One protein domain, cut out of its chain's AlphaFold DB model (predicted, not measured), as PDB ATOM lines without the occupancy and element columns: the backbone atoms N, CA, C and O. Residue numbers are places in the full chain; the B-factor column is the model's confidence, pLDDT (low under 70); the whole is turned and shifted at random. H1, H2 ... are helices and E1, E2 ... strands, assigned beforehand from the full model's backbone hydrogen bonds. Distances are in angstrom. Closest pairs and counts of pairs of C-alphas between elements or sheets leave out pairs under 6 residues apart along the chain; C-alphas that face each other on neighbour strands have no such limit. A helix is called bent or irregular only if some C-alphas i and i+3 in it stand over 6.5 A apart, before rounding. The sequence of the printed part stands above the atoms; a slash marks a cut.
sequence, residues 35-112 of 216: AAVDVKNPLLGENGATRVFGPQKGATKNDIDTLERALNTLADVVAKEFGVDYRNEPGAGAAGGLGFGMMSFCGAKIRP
ATOM      1  N   ALA A  35     271.760 213.378 282.068       94.94
ATOM      2  CA  ALA A  35     270.868 213.915 283.082       94.94
ATOM      3  C   ALA A  35     270.020 215.030 282.459       94.94
ATOM      4  O   ALA A  35     270.548 216.068 282.054       94.94
ATOM      5  N   ALA A  36     268.709 214.799 282.391       94.38
ATOM      6  CA  ALA A  36     267.724 215.799 282.001       94.38
ATOM      7  C   ALA A  36     267.567 216.831 283.129       94.38
ATOM      8  O   ALA A  36     267.066 216.504 284.206       94.38
ATOM      9  N   VAL A  37     268.033 218.057 282.900       92.38
ATOM     10  CA  VAL A  37     268.041 219.135 283.893       92.38
ATOM     11  C   VAL A  37     267.595 220.436 283.239       92.38
ATOM     12  O   VAL A  37     268.231 220.917 282.305       92.38
ATOM     13  N   ASP A  38     266.543 221.039 283.791       89.12
ATOM     14  CA  ASP A  38     265.953 222.277 283.259       89.12
ATOM     15  C   ASP A  38     266.367 223.538 284.038       89.12
ATOM     16  O   ASP A  38     265.952 224.648 283.714       89.12
ATOM     17  N   VAL A  39     267.215 223.395 285.061       89.69
ATOM     18  CA  VAL A  39     267.762 224.520 285.834       89.69
ATOM     19  C   VAL A  39     269.244 224.718 285.539       89.69
ATOM     20  O   VAL A  39     269.994 223.759 285.383       89.69
ATOM     21  N   LYS A  40     269.692 225.975 285.503       93.69
ATOM     22  CA  LYS A  40     271.096 226.330 285.214       93.69
ATOM     23  C   LYS A  40     271.920 226.647 286.458       93.69
ATOM     24  O   LYS A  40     273.090 226.982 286.340       93.69
ATOM     25  N   ASN A  41     271.322 226.554 287.642       97.44
ATOM     26  CA  ASN A  41     271.965 226.904 288.903       97.44
ATOM     27  C   ASN A  41     273.275 226.115 289.108       97.44
ATOM     28  O   ASN A  41     273.255 224.884 288.966       97.44
ATOM     29  N   PRO A  42     274.395 226.783 289.451       98.00
ATOM     30  CA  PRO A  42     275.620 226.108 289.874       98.00
ATOM     31  C   PRO A  42     275.419 225.414 291.230       98.00
ATOM     32  O   PRO A  42     274.363 225.523 291.860       98.00
ATOM     33  N   LEU A  43     276.431 224.686 291.702       98.06
ATOM     34  CA  LEU A  43     276.371 224.013 292.999       98.06
ATOM     35  C   LEU A  43     276.267 225.020 294.155       98.06
ATOM     36  O   LEU A  43     275.461 224.821 295.063       98.06
ATOM     37  N   LEU A  44     277.062 226.092 294.095       97.75
ATOM     38  CA  LEU A  44     277.320 227.036 295.189       97.75
ATOM     39  C   LEU A  44     277.057 228.487 294.777       97.75
ATOM     40  O   LEU A  44     276.900 228.796 293.595       97.75
ATOM     41  N   GLY A  45     277.076 229.390 295.757       96.31
ATOM     42  CA  GLY A  45     276.997 230.835 295.533       96.31
ATOM     43  C   GLY A  45     275.567 231.367 295.534       96.31
ATOM     44  O   GLY A  45     274.623 230.656 295.873       96.31
ATOM     45  N   GLU A  46     275.394 232.644 295.182       95.62
ATOM     46  CA  GLU A  46     274.096 233.341 295.270       95.62
ATOM     47  C   GLU A  46     272.994 232.640 294.474       95.62
ATOM     48  O   GLU A  46     271.883 232.461 294.969       95.62
ATOM     49  N   ASN A  47     273.344 232.156 293.281       96.44
ATOM     50  CA  ASN A  47     272.458 231.386 292.415       96.44
ATOM     51  C   ASN A  47     272.605 229.865 292.614       96.44
ATOM     52  O   ASN A  47     272.121 229.097 291.786       96.44
ATOM     53  N   GLY A  48     273.288 229.425 293.671       96.19
ATOM     54  CA  GLY A  48     273.607 228.028 293.949       96.19
ATOM     55  C   GLY A  48     272.433 227.200 294.469       96.19
ATOM     56  O   GLY A  48     271.372 227.721 294.829       96.19
ATOM     57  N   ALA A  49     272.643 225.886 294.554       95.50
ATOM     58  CA  ALA A  49     271.619 224.917 294.941       95.50
ATOM     59  C   ALA A  49     270.949 225.263 296.277       95.50
ATOM     60  O   ALA A  49     269.720 225.277 296.391       95.50
ATOM     61  N   THR A  50     271.769 225.545 297.291       94.88
ATOM     62  CA  THR A  50     271.307 225.769 298.661       94.88
ATOM     63  C   THR A  50     270.562 227.086 298.785       94.88
ATOM     64  O   THR A  50     269.479 227.129 299.366       94.88
ATOM     65  N   ARG A  51     271.133 228.166 298.243       96.19
ATOM     66  CA  ARG A  51     270.592 229.520 298.413       96.19
ATOM     67  C   ARG A  51     269.286 229.711 297.647       96.19
ATOM     68  O   ARG A  51     268.374 230.338 298.176       96.19
ATOM     69  N   VAL A  52     269.165 229.111 296.460       95.75
ATOM     70  CA  VAL A  52     267.965 229.233 295.617       95.75
ATOM     71  C   VAL A  52     266.869 228.252 296.033       95.75
ATOM     72  O   VAL A  52     265.714 228.646 296.180       95.75
ATOM     73  N   PHE A  53     267.198 226.974 296.249       93.81
ATOM     74  CA  PHE A  53     266.181 225.931 296.451       93.81
ATOM     75  C   PHE A  53     266.043 225.448 297.898       93.81
ATOM     76  O   PHE A  53     265.092 224.725 298.199       93.81
ATOM     77  N   GLY A  54     266.961 225.812 298.793       93.75
ATOM     78  CA  GLY A  54     266.900 225.462 300.214       93.75
ATOM     79  C   GLY A  54     265.669 226.023 300.940       93.75
ATOM     80  O   GLY A  54     264.982 225.237 301.595       93.75
ATOM     81  N   PRO A  55     265.327 227.324 300.805       94.50
ATOM     82  CA  PRO A  55     264.203 227.923 301.533       94.50
ATOM     83  C   PRO A  55     262.860 227.216 301.298       94.50
ATOM     84  O   PRO A  55     262.157 226.889 302.249       94.50
ATOM     85  N   GLN A  56     262.534 226.893 300.043       93.94
ATOM     86  CA  GLN A  56     261.296 226.176 299.697       93.94
ATOM     87  C   GLN A  56     261.277 224.711 300.172       93.94
ATOM     88  O   GLN A  56     260.224 224.083 300.193       93.94
ATOM     89  N   LYS A  57     262.436 224.160 300.560       91.06
ATOM     90  CA  LYS A  57     262.581 222.830 301.170       91.06
ATOM     91  C   LYS A  57     262.672 222.893 302.702       91.06
ATOM     92  O   LYS A  57     262.929 221.872 303.331       91.06
ATOM     93  N   GLY A  58     262.470 224.071 303.298       92.75
ATOM     94  CA  GLY A  58     262.458 224.276 304.747       92.75
ATOM     95  C   GLY A  58     263.813 224.607 305.379       92.75
ATOM     96  O   GLY A  58     263.903 224.629 306.603       92.75
ATOM     97  N   ALA A  59     264.862 224.877 304.593       93.50
ATOM     98  CA  ALA A  59     266.159 225.274 305.143       93.50
ATOM     99  C   ALA A  59     266.096 226.693 305.731       93.50
ATOM    100  O   ALA A  59     265.719 227.651 305.050       93.50
ATOM    101  N   THR A  60     266.505 226.844 306.989       95.88
ATOM    102  CA  THR A  60     266.661 228.154 307.625       95.88
ATOM    103  C   THR A  60     267.927 228.858 307.126       95.88
ATOM    104  O   THR A  60     268.802 228.246 306.517       95.88
ATOM    105  N   LYS A  61     268.085 230.154 307.429       92.50
ATOM    106  CA  LYS A  61     269.314 230.898 307.081       92.50
ATOM    107  C   LYS A  61     270.585 230.232 307.632       92.50
ATOM    108  O   LYS A  61     271.578 230.137 306.920       92.50
ATOM    109  N   ASN A  62     270.527 229.713 308.860       93.38
ATOM    110  CA  ASN A  62     271.656 229.011 309.476       93.38
ATOM    111  C   ASN A  62     271.953 227.669 308.788       93.38
ATOM    112  O   ASN A  62     273.121 227.277 308.677       93.38
ATOM    113  N   ASP A  63     270.914 226.974 308.313       94.44
ATOM    114  CA  ASP A  63     271.080 225.744 307.537       94.44
ATOM    115  C   ASP A  63     271.744 226.047 306.199       94.44
ATOM    116  O   ASP A  63     272.672 225.345 305.814       94.44
ATOM    117  N   ILE A  64     271.337 227.130 305.527       95.31
ATOM    118  CA  ILE A  64     271.897 227.538 304.234       95.31
ATOM    119  C   ILE A  64     273.413 227.741 304.328       95.31
ATOM    120  O   ILE A  64     274.152 227.154 303.545       95.31
ATOM    121  N   ASP A  65     273.906 228.499 305.310       94.38
ATOM    122  CA  ASP A  65     275.354 228.735 305.444       94.38
ATOM    123  C   ASP A  65     276.130 227.480 305.880       94.38
ATOM    124  O   ASP A  65     277.330 227.339 305.618       94.38
ATOM    125  N   THR A  66     275.471 226.543 306.560       96.75
ATOM    126  CA  THR A  66     276.073 225.255 306.922       96.75
ATOM    127  C   THR A  66     276.159 224.328 305.710       96.75
ATOM    128  O   THR A  66     277.217 223.750 305.459       96.75
ATOM    129  N   LEU A  67     275.083 224.231 304.933       96.00
ATOM    130  CA  LEU A  67     274.989 223.413 303.726       96.00
ATOM    131  C   LEU A  67     275.903 223.934 302.610       96.00
ATOM    132  O   LEU A  67     276.598 223.134 301.995       96.00
ATOM    133  N   GLU A  68     275.991 225.252 302.407       96.69
ATOM    134  CA  GLU A  68     276.933 225.850 301.447       96.69
ATOM    135  C   GLU A  68     278.383 225.477 301.773       96.69
ATOM    136  O   GLU A  68     279.129 225.042 300.898       96.69
ATOM    137  N   ARG A  69     278.792 225.573 303.047       96.88
ATOM    138  CA  ARG A  69     280.147 225.172 303.461       96.88
ATOM    139  C   ARG A  69     280.389 223.677 303.276       96.88
ATOM    140  O   ARG A  69     281.479 223.288 302.856       96.88
ATOM    141  N   ALA A  70     279.392 222.846 303.578       97.00
ATOM    142  CA  ALA A  70     279.479 221.402 303.387       97.00
ATOM    143  C   ALA A  70     279.624 221.031 301.902       97.00
ATOM    144  O   ALA A  70     280.501 220.242 301.559       97.00
ATOM    145  N   LEU A  71     278.826 221.640 301.019       97.25
ATOM    146  CA  LEU A  71     278.916 221.435 299.573       97.25
ATOM    147  C   LEU A  71     280.225 221.976 298.989       97.25
ATOM    148  O   LEU A  71     280.795 221.333 298.113       97.25
ATOM    149  N   ASN A  72     280.748 223.097 299.497       98.00
ATOM    150  CA  ASN A  72     282.059 223.591 299.071       98.00
ATOM    151  C   ASN A  72     283.178 222.625 299.464       98.00
ATOM    152  O   ASN A  72     284.020 222.290 298.639       98.00
ATOM    153  N   THR A  73     283.132 222.114 300.696       98.00
ATOM    154  CA  THR A  73     284.095 221.113 301.174       98.00
ATOM    155  C   THR A  73     284.017 219.839 300.334       98.00
ATOM    156  O   THR A  73     285.043 219.290 299.948       98.00
ATOM    157  N   LEU A  74     282.803 219.381 300.006       97.19
ATOM    158  CA  LEU A  74     282.601 218.242 299.114       97.19
ATOM    159  C   LEU A  74     283.222 218.497 297.734       97.19
ATOM    160  O   LEU A  74     283.932 217.634 297.229       97.19
ATOM    161  N   ALA A  75     282.985 219.668 297.143       97.75
ATOM    162  CA  ALA A  75     283.545 220.021 295.844       97.75
ATOM    163  C   ALA A  75     285.081 220.069 295.866       97.75
ATOM    164  O   ALA A  75     285.714 219.551 294.950       97.75
ATOM    165  N   ASP A  76     285.683 220.597 296.937       98.00
ATOM    166  CA  ASP A  76     287.141 220.616 297.119       98.00
ATOM    167  C   ASP A  76     287.730 219.201 297.210       98.00
ATOM    168  O   ASP A  76     288.752 218.908 296.586       98.00
ATOM    169  N   VAL A  77     287.068 218.299 297.943       97.38
ATOM    170  CA  VAL A  77     287.469 216.886 298.021       97.38
ATOM    171  C   VAL A  77     287.345 216.214 296.657       97.38
ATOM    172  O   VAL A  77     288.264 215.515 296.240       97.38
ATOM    173  N   VAL A  78     286.248 216.443 295.932       94.94
ATOM    174  CA  VAL A  78     286.048 215.861 294.598       94.94
ATOM    175  C   VAL A  78     287.116 216.342 293.616       94.94
ATOM    176  O   VAL A  78     287.726 215.519 292.935       94.94
ATOM    177  N   ALA A  79     287.409 217.645 293.595       96.44
ATOM    178  CA  ALA A  79     288.454 218.214 292.750       96.44
ATOM    179  C   ALA A  79     289.825 217.594 293.037       96.44
ATOM    180  O   ALA A  79     290.552 217.234 292.111       96.44
ATOM    181  N   LYS A  80     290.156 217.406 294.318       95.38
ATOM    182  CA  LYS A  80     291.428 216.819 294.741       95.38
ATOM    183  C   LYS A  80     291.541 215.326 294.411       95.38
ATOM    184  O   LYS A  80     292.576 214.901 293.910       95.38
ATOM    185  N   GLU A  81     290.513 214.537 294.715       93.56
ATOM    186  CA  GLU A  81     290.575 213.070 294.637       93.56
ATOM    187  C   GLU A  81     290.249 212.531 293.233       93.56
ATOM    188  O   GLU A  81     290.760 211.485 292.833       93.56
ATOM    189  N   PHE A  82     289.417 213.240 292.460       88.75
ATOM    190  CA  PHE A  82     288.963 212.805 291.132       88.75
ATOM    191  C   PHE A  82     289.518 213.655 289.984       88.75
ATOM    192  O   PHE A  82     289.373 213.266 288.825       88.75
ATOM    193  N   GLY A  83     290.159 214.793 290.277       92.81
ATOM    194  CA  GLY A  83     290.749 215.670 289.262       92.81
ATOM    195  C   GLY A  83     289.723 216.391 288.380       92.81
ATOM    196  O   GLY A  83     290.069 216.830 287.286       92.81
ATOM    197  N   VAL A  84     288.467 216.491 288.825       93.31
ATOM    198  CA  VAL A  84     287.372 217.172 288.117       93.31
ATOM    199  C   VAL A  84     286.687 218.171 289.039       93.31
ATOM    200  O   VAL A  84     286.465 217.881 290.211       93.31
ATOM    201  N   ASP A  85     286.315 219.336 288.512       96.44
ATOM    202  CA  ASP A  85     285.575 220.344 289.268       96.44
ATOM    203  C   ASP A  85     284.439 220.925 288.429       96.44
ATOM    204  O   ASP A  85     284.643 221.776 287.568       96.44
ATOM    205  N   TYR A  86     283.225 220.451 288.703       97.44
ATOM    206  CA  TYR A  86     282.009 220.892 288.023       97.44
ATOM    207  C   TYR A  86     281.147 221.815 288.886       97.44
ATOM    208  O   TYR A  86     279.970 222.011 288.587       97.44
ATOM    209  N   ARG A  87     281.674 222.375 289.985       97.44
ATOM    210  CA  ARG A  87     280.844 223.140 290.938       97.44
ATOM    211  C   ARG A  87     280.178 224.369 290.307       97.44
ATOM    212  O   ARG A  87     279.121 224.792 290.768       97.44
ATOM    213  N   ASN A  88     280.787 224.916 289.255       97.44
ATOM    214  CA  ASN A  88     280.307 226.093 288.530       97.44
ATOM    215  C   ASN A  88     279.544 225.746 287.245       97.44
ATOM    216  O   ASN A  88     279.030 226.653 286.593       97.44
ATOM    217  N   GLU A  89     279.462 224.467 286.873       97.50
ATOM    218  CA  GLU A  89     278.780 224.077 285.644       97.50
ATOM    219  C   GLU A  89     277.268 224.328 285.741       97.50
ATOM    220  O   GLU A  89     276.655 224.077 286.791       97.50
ATOM    221  N   PRO A  90     276.626 224.785 284.651       96.62
ATOM    222  CA  PRO A  90     275.183 224.927 284.608       96.62
ATOM    223  C   PRO A  90     274.470 223.615 284.950       96.62
ATOM    224  O   PRO A  90     274.706 222.573 284.341       96.62
ATOM    225  N   GLY A  91     273.573 223.672 285.933       96.38
ATOM    226  CA  GLY A  91     272.820 222.507 286.396       96.38
ATOM    227  C   GLY A  91     273.543 221.664 287.447       96.38
ATOM    228  O   GLY A  91     272.953 220.714 287.961       96.38
ATOM    229  N   ALA A  92     274.762 222.031 287.862       97.62
ATOM    230  CA  ALA A  92     275.455 221.385 288.978       97.62
ATOM    231  C   ALA A  92     274.631 221.411 290.275       97.62
ATOM    232  O   ALA A  92     274.631 220.445 291.038       97.62
ATOM    233  N   GLY A  93     273.865 222.481 290.501       96.81
ATOM    234  CA  GLY A  93     273.000 222.619 291.668       96.81
ATOM    235  C   GLY A  93     271.668 221.876 291.587       96.81
ATOM    236  O   GLY A  93     270.912 221.860 292.566       96.81
ATOM    237  N   ALA A  94     271.355 221.244 290.454       95.88
ATOM    238  CA  ALA A  94     270.092 220.548 290.264       95.88
ATOM    239  C   ALA A  94     269.867 219.474 291.334       95.88
ATOM    240  O   ALA A  94     270.796 218.789 291.770       95.88
ATOM    241  N   ALA A  95     268.614 219.355 291.780       94.31
ATOM    242  CA  ALA A  95     268.205 218.426 292.833       94.31
ATOM    243  C   ALA A  95     269.024 218.537 294.145       94.31
ATOM    244  O   ALA A  95     269.089 217.585 294.914       94.31
ATOM    245  N   GLY A  96     269.588 219.713 294.455       94.12
ATOM    246  CA  GLY A  96     270.381 219.914 295.675       94.12
ATOM    247  C   GLY A  96     271.831 219.440 295.550       94.12
ATOM    248  O   GLY A  96     272.398 218.971 296.530       94.12
ATOM    249  N   GLY A  97     272.413 219.531 294.351       95.81
ATOM    250  CA  GLY A  97     273.788 219.099 294.077       95.81
ATOM    251  C   GLY A  97     273.908 217.705 293.458       95.81
ATOM    252  O   GLY A  97     275.017 217.229 293.220       95.81
ATOM    253  N   LEU A  98     272.787 217.047 293.146       96.62
ATOM    254  CA  LEU A  98     272.811 215.777 292.418       96.62
ATOM    255  C   LEU A  98     273.404 215.955 291.014       96.62
ATOM    256  O   LEU A  98     274.136 215.082 290.563       96.62
ATOM    257  N   GLY A  99     273.149 217.088 290.349       96.94
ATOM    258  CA  GLY A  99     273.766 217.402 289.055       96.94
ATOM    259  C   GLY A  99     275.297 217.372 289.118       96.94
ATOM    260  O   GLY A  99     275.937 216.699 288.312       96.94
ATOM    261  N   PHE A 100     275.881 218.015 290.133       97.88
ATOM    262  CA  PHE A 100     277.317 217.971 290.413       97.88
ATOM    263  C   PHE A 100     277.824 216.541 290.632       97.88
ATOM    264  O   PHE A 100     278.849 216.163 290.067       97.88
ATOM    265  N   GLY A 101     277.095 215.732 291.406       96.00
ATOM    266  CA  GLY A 101     277.444 214.329 291.634       96.00
ATOM    267  C   GLY A 101     277.405 213.493 290.351       96.00
ATOM    268  O   GLY A 101     278.338 212.746 290.071       96.00
ATOM    269  N   MET A 102     276.366 213.657 289.532       95.75
ATOM    270  CA  MET A 102     276.221 212.949 288.257       95.75
ATOM    271  C   MET A 102     277.357 213.289 287.283       95.75
ATOM    272  O   MET A 102     277.897 212.394 286.636       95.75
ATOM    273  N   MET A 103     277.765 214.558 287.205       94.88
ATOM    274  CA  MET A 103     278.918 214.954 286.389       94.88
ATOM    275  C   MET A 103     280.227 214.383 286.945       94.88
ATOM    276  O   MET A 103     280.994 213.760 286.212       94.88
ATOM    277  N   SER A 104     280.459 214.543 288.249       94.69
ATOM    278  CA  SER A 104     281.730 214.195 288.896       94.69
ATOM    279  C   SER A 104     281.989 212.693 288.969       94.69
ATOM    280  O   SER A 104     283.112 212.247 288.747       94.69
ATOM    281  N   PHE A 105     280.961 211.903 289.282       92.62
ATOM    282  CA  PHE A 105     281.114 210.474 289.568       92.62
ATOM    283  C   PHE A 105     280.679 209.580 288.410       92.62
ATOM    284  O   PHE A 105     281.223 208.489 288.243       92.62
ATOM    285  N   CYS A 106     279.719 210.034 287.602       91.50
ATOM    286  CA  CYS A 106     279.141 209.231 286.527       91.50
ATOM    287  C   CYS A 106     279.561 209.701 285.127       91.50
ATOM    288  O   CYS A 106     279.184 209.067 284.144       91.50
ATOM    289  N   GLY A 107     280.297 210.816 285.014       91.06
ATOM    290  CA  GLY A 107     280.619 211.431 283.722       91.06
ATOM    291  C   GLY A 107     279.372 211.857 282.941       91.06
ATOM    292  O   GLY A 107     279.388 211.873 281.709       91.06
ATOM    293  N   ALA A 108     278.266 212.135 283.641       94.19
ATOM    294  CA  ALA A 108     276.994 212.430 283.005       94.19
ATOM    295  C   ALA A 108     277.040 213.767 282.260       94.19
ATOM    296  O   ALA A 108     277.575 214.755 282.760       94.19
ATOM    297  N   LYS A 109     276.392 213.818 281.096       94.25
ATOM    298  CA  LYS A 109     276.148 215.072 280.379       94.25
ATOM    299  C   LYS A 109     274.839 215.683 280.855       94.25
ATOM    300  O   LYS A 109     273.794 215.033 280.797       94.25
ATOM    301  N   ILE A 110     274.893 216.936 281.288       94.88
ATOM    302  CA  ILE A 110     273.699 217.717 281.612       94.88
ATOM    303  C   ILE A 110     273.083 218.223 280.307       94.88
ATOM    304  O   ILE A 110     273.767 218.854 279.502       94.88
ATOM    305  N   ARG A 111     271.803 217.925 280.073       94.19
ATOM    306  CA  ARG A 111     271.062 218.381 278.889       94.19
ATOM    307  C   ARG A 111     269.656 218.850 279.275       94.19
ATOM    308  O   ARG A 111     269.089 218.283 280.209       94.19
ATOM    309  N   PRO A 112     269.071 219.826 278.554       90.75
ATOM    310  CA  PRO A 112     267.670 220.206 278.742       90.75
ATOM    311  C   PRO A 112     266.748 218.999 278.570       90.75
ATOM    312  O   PRO A 112     266.927 218.211 277.637       90.75
TER     313      PRO A 112
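What this domain is: This is residues 35 to 112 of the 216 residues of an uncharacterized protein of Verrucomicrobia bacterium (UniProt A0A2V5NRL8). The long helix H2 makes one long edge of a flat body, and the shorter H3 runs beside it, nearly parallel, with the small H1 between their first ends. Beyond H3, the short strand E1 pairs in parallel with residues 35 to 36. The 78 printed residues hold H1, H2, H3 and E1 in that order, mostly helix; the whole is compact, radius of gyration of the C-alphas 11.8 A, spanning 32 by 29 by 16 A.

Where its parts are: H2, residues 61 to 82, is 31.1 A long from C-alpha 61 at (269.314, 230.898, 307.081). H3, residues 94 to 106, is 15.0 A long and irregular: C-alphas 96 and 99 are 7.8 A apart. H1 is residues 49 to 53, 5.7 A; E1 is residues 109 to 111, 6.2 A, ending at C-alpha 111 (271.062, 218.381, 278.889).

How they stand to each other: H2 and H3 only just touch, with 3 pairs of C-alphas within 8 A, closest Val 78 and Ser 104 at 7.3 A; they run the same way at a shallow tilt of 9 degrees. H1 touches residues 64 to 68 of H2, closest C-alphas Thr 50 and Ile 64, 5.9 A, and residues 94 to 97 of H3, closest Ala 49 and Gly 96, 5.2 A. E1 is apart from H1 and H2. Every O i to N i+4 pair is within hydrogen-bond range in H1 and H2, 7 of 9 in H3.

The domain as a whole: The farthest C-alphas, Gly 58 and Gly 83, are 33.4 A apart. The printed part has no cut; the link H2 to H3 is long. No printed residue is under 70 in pLDDT.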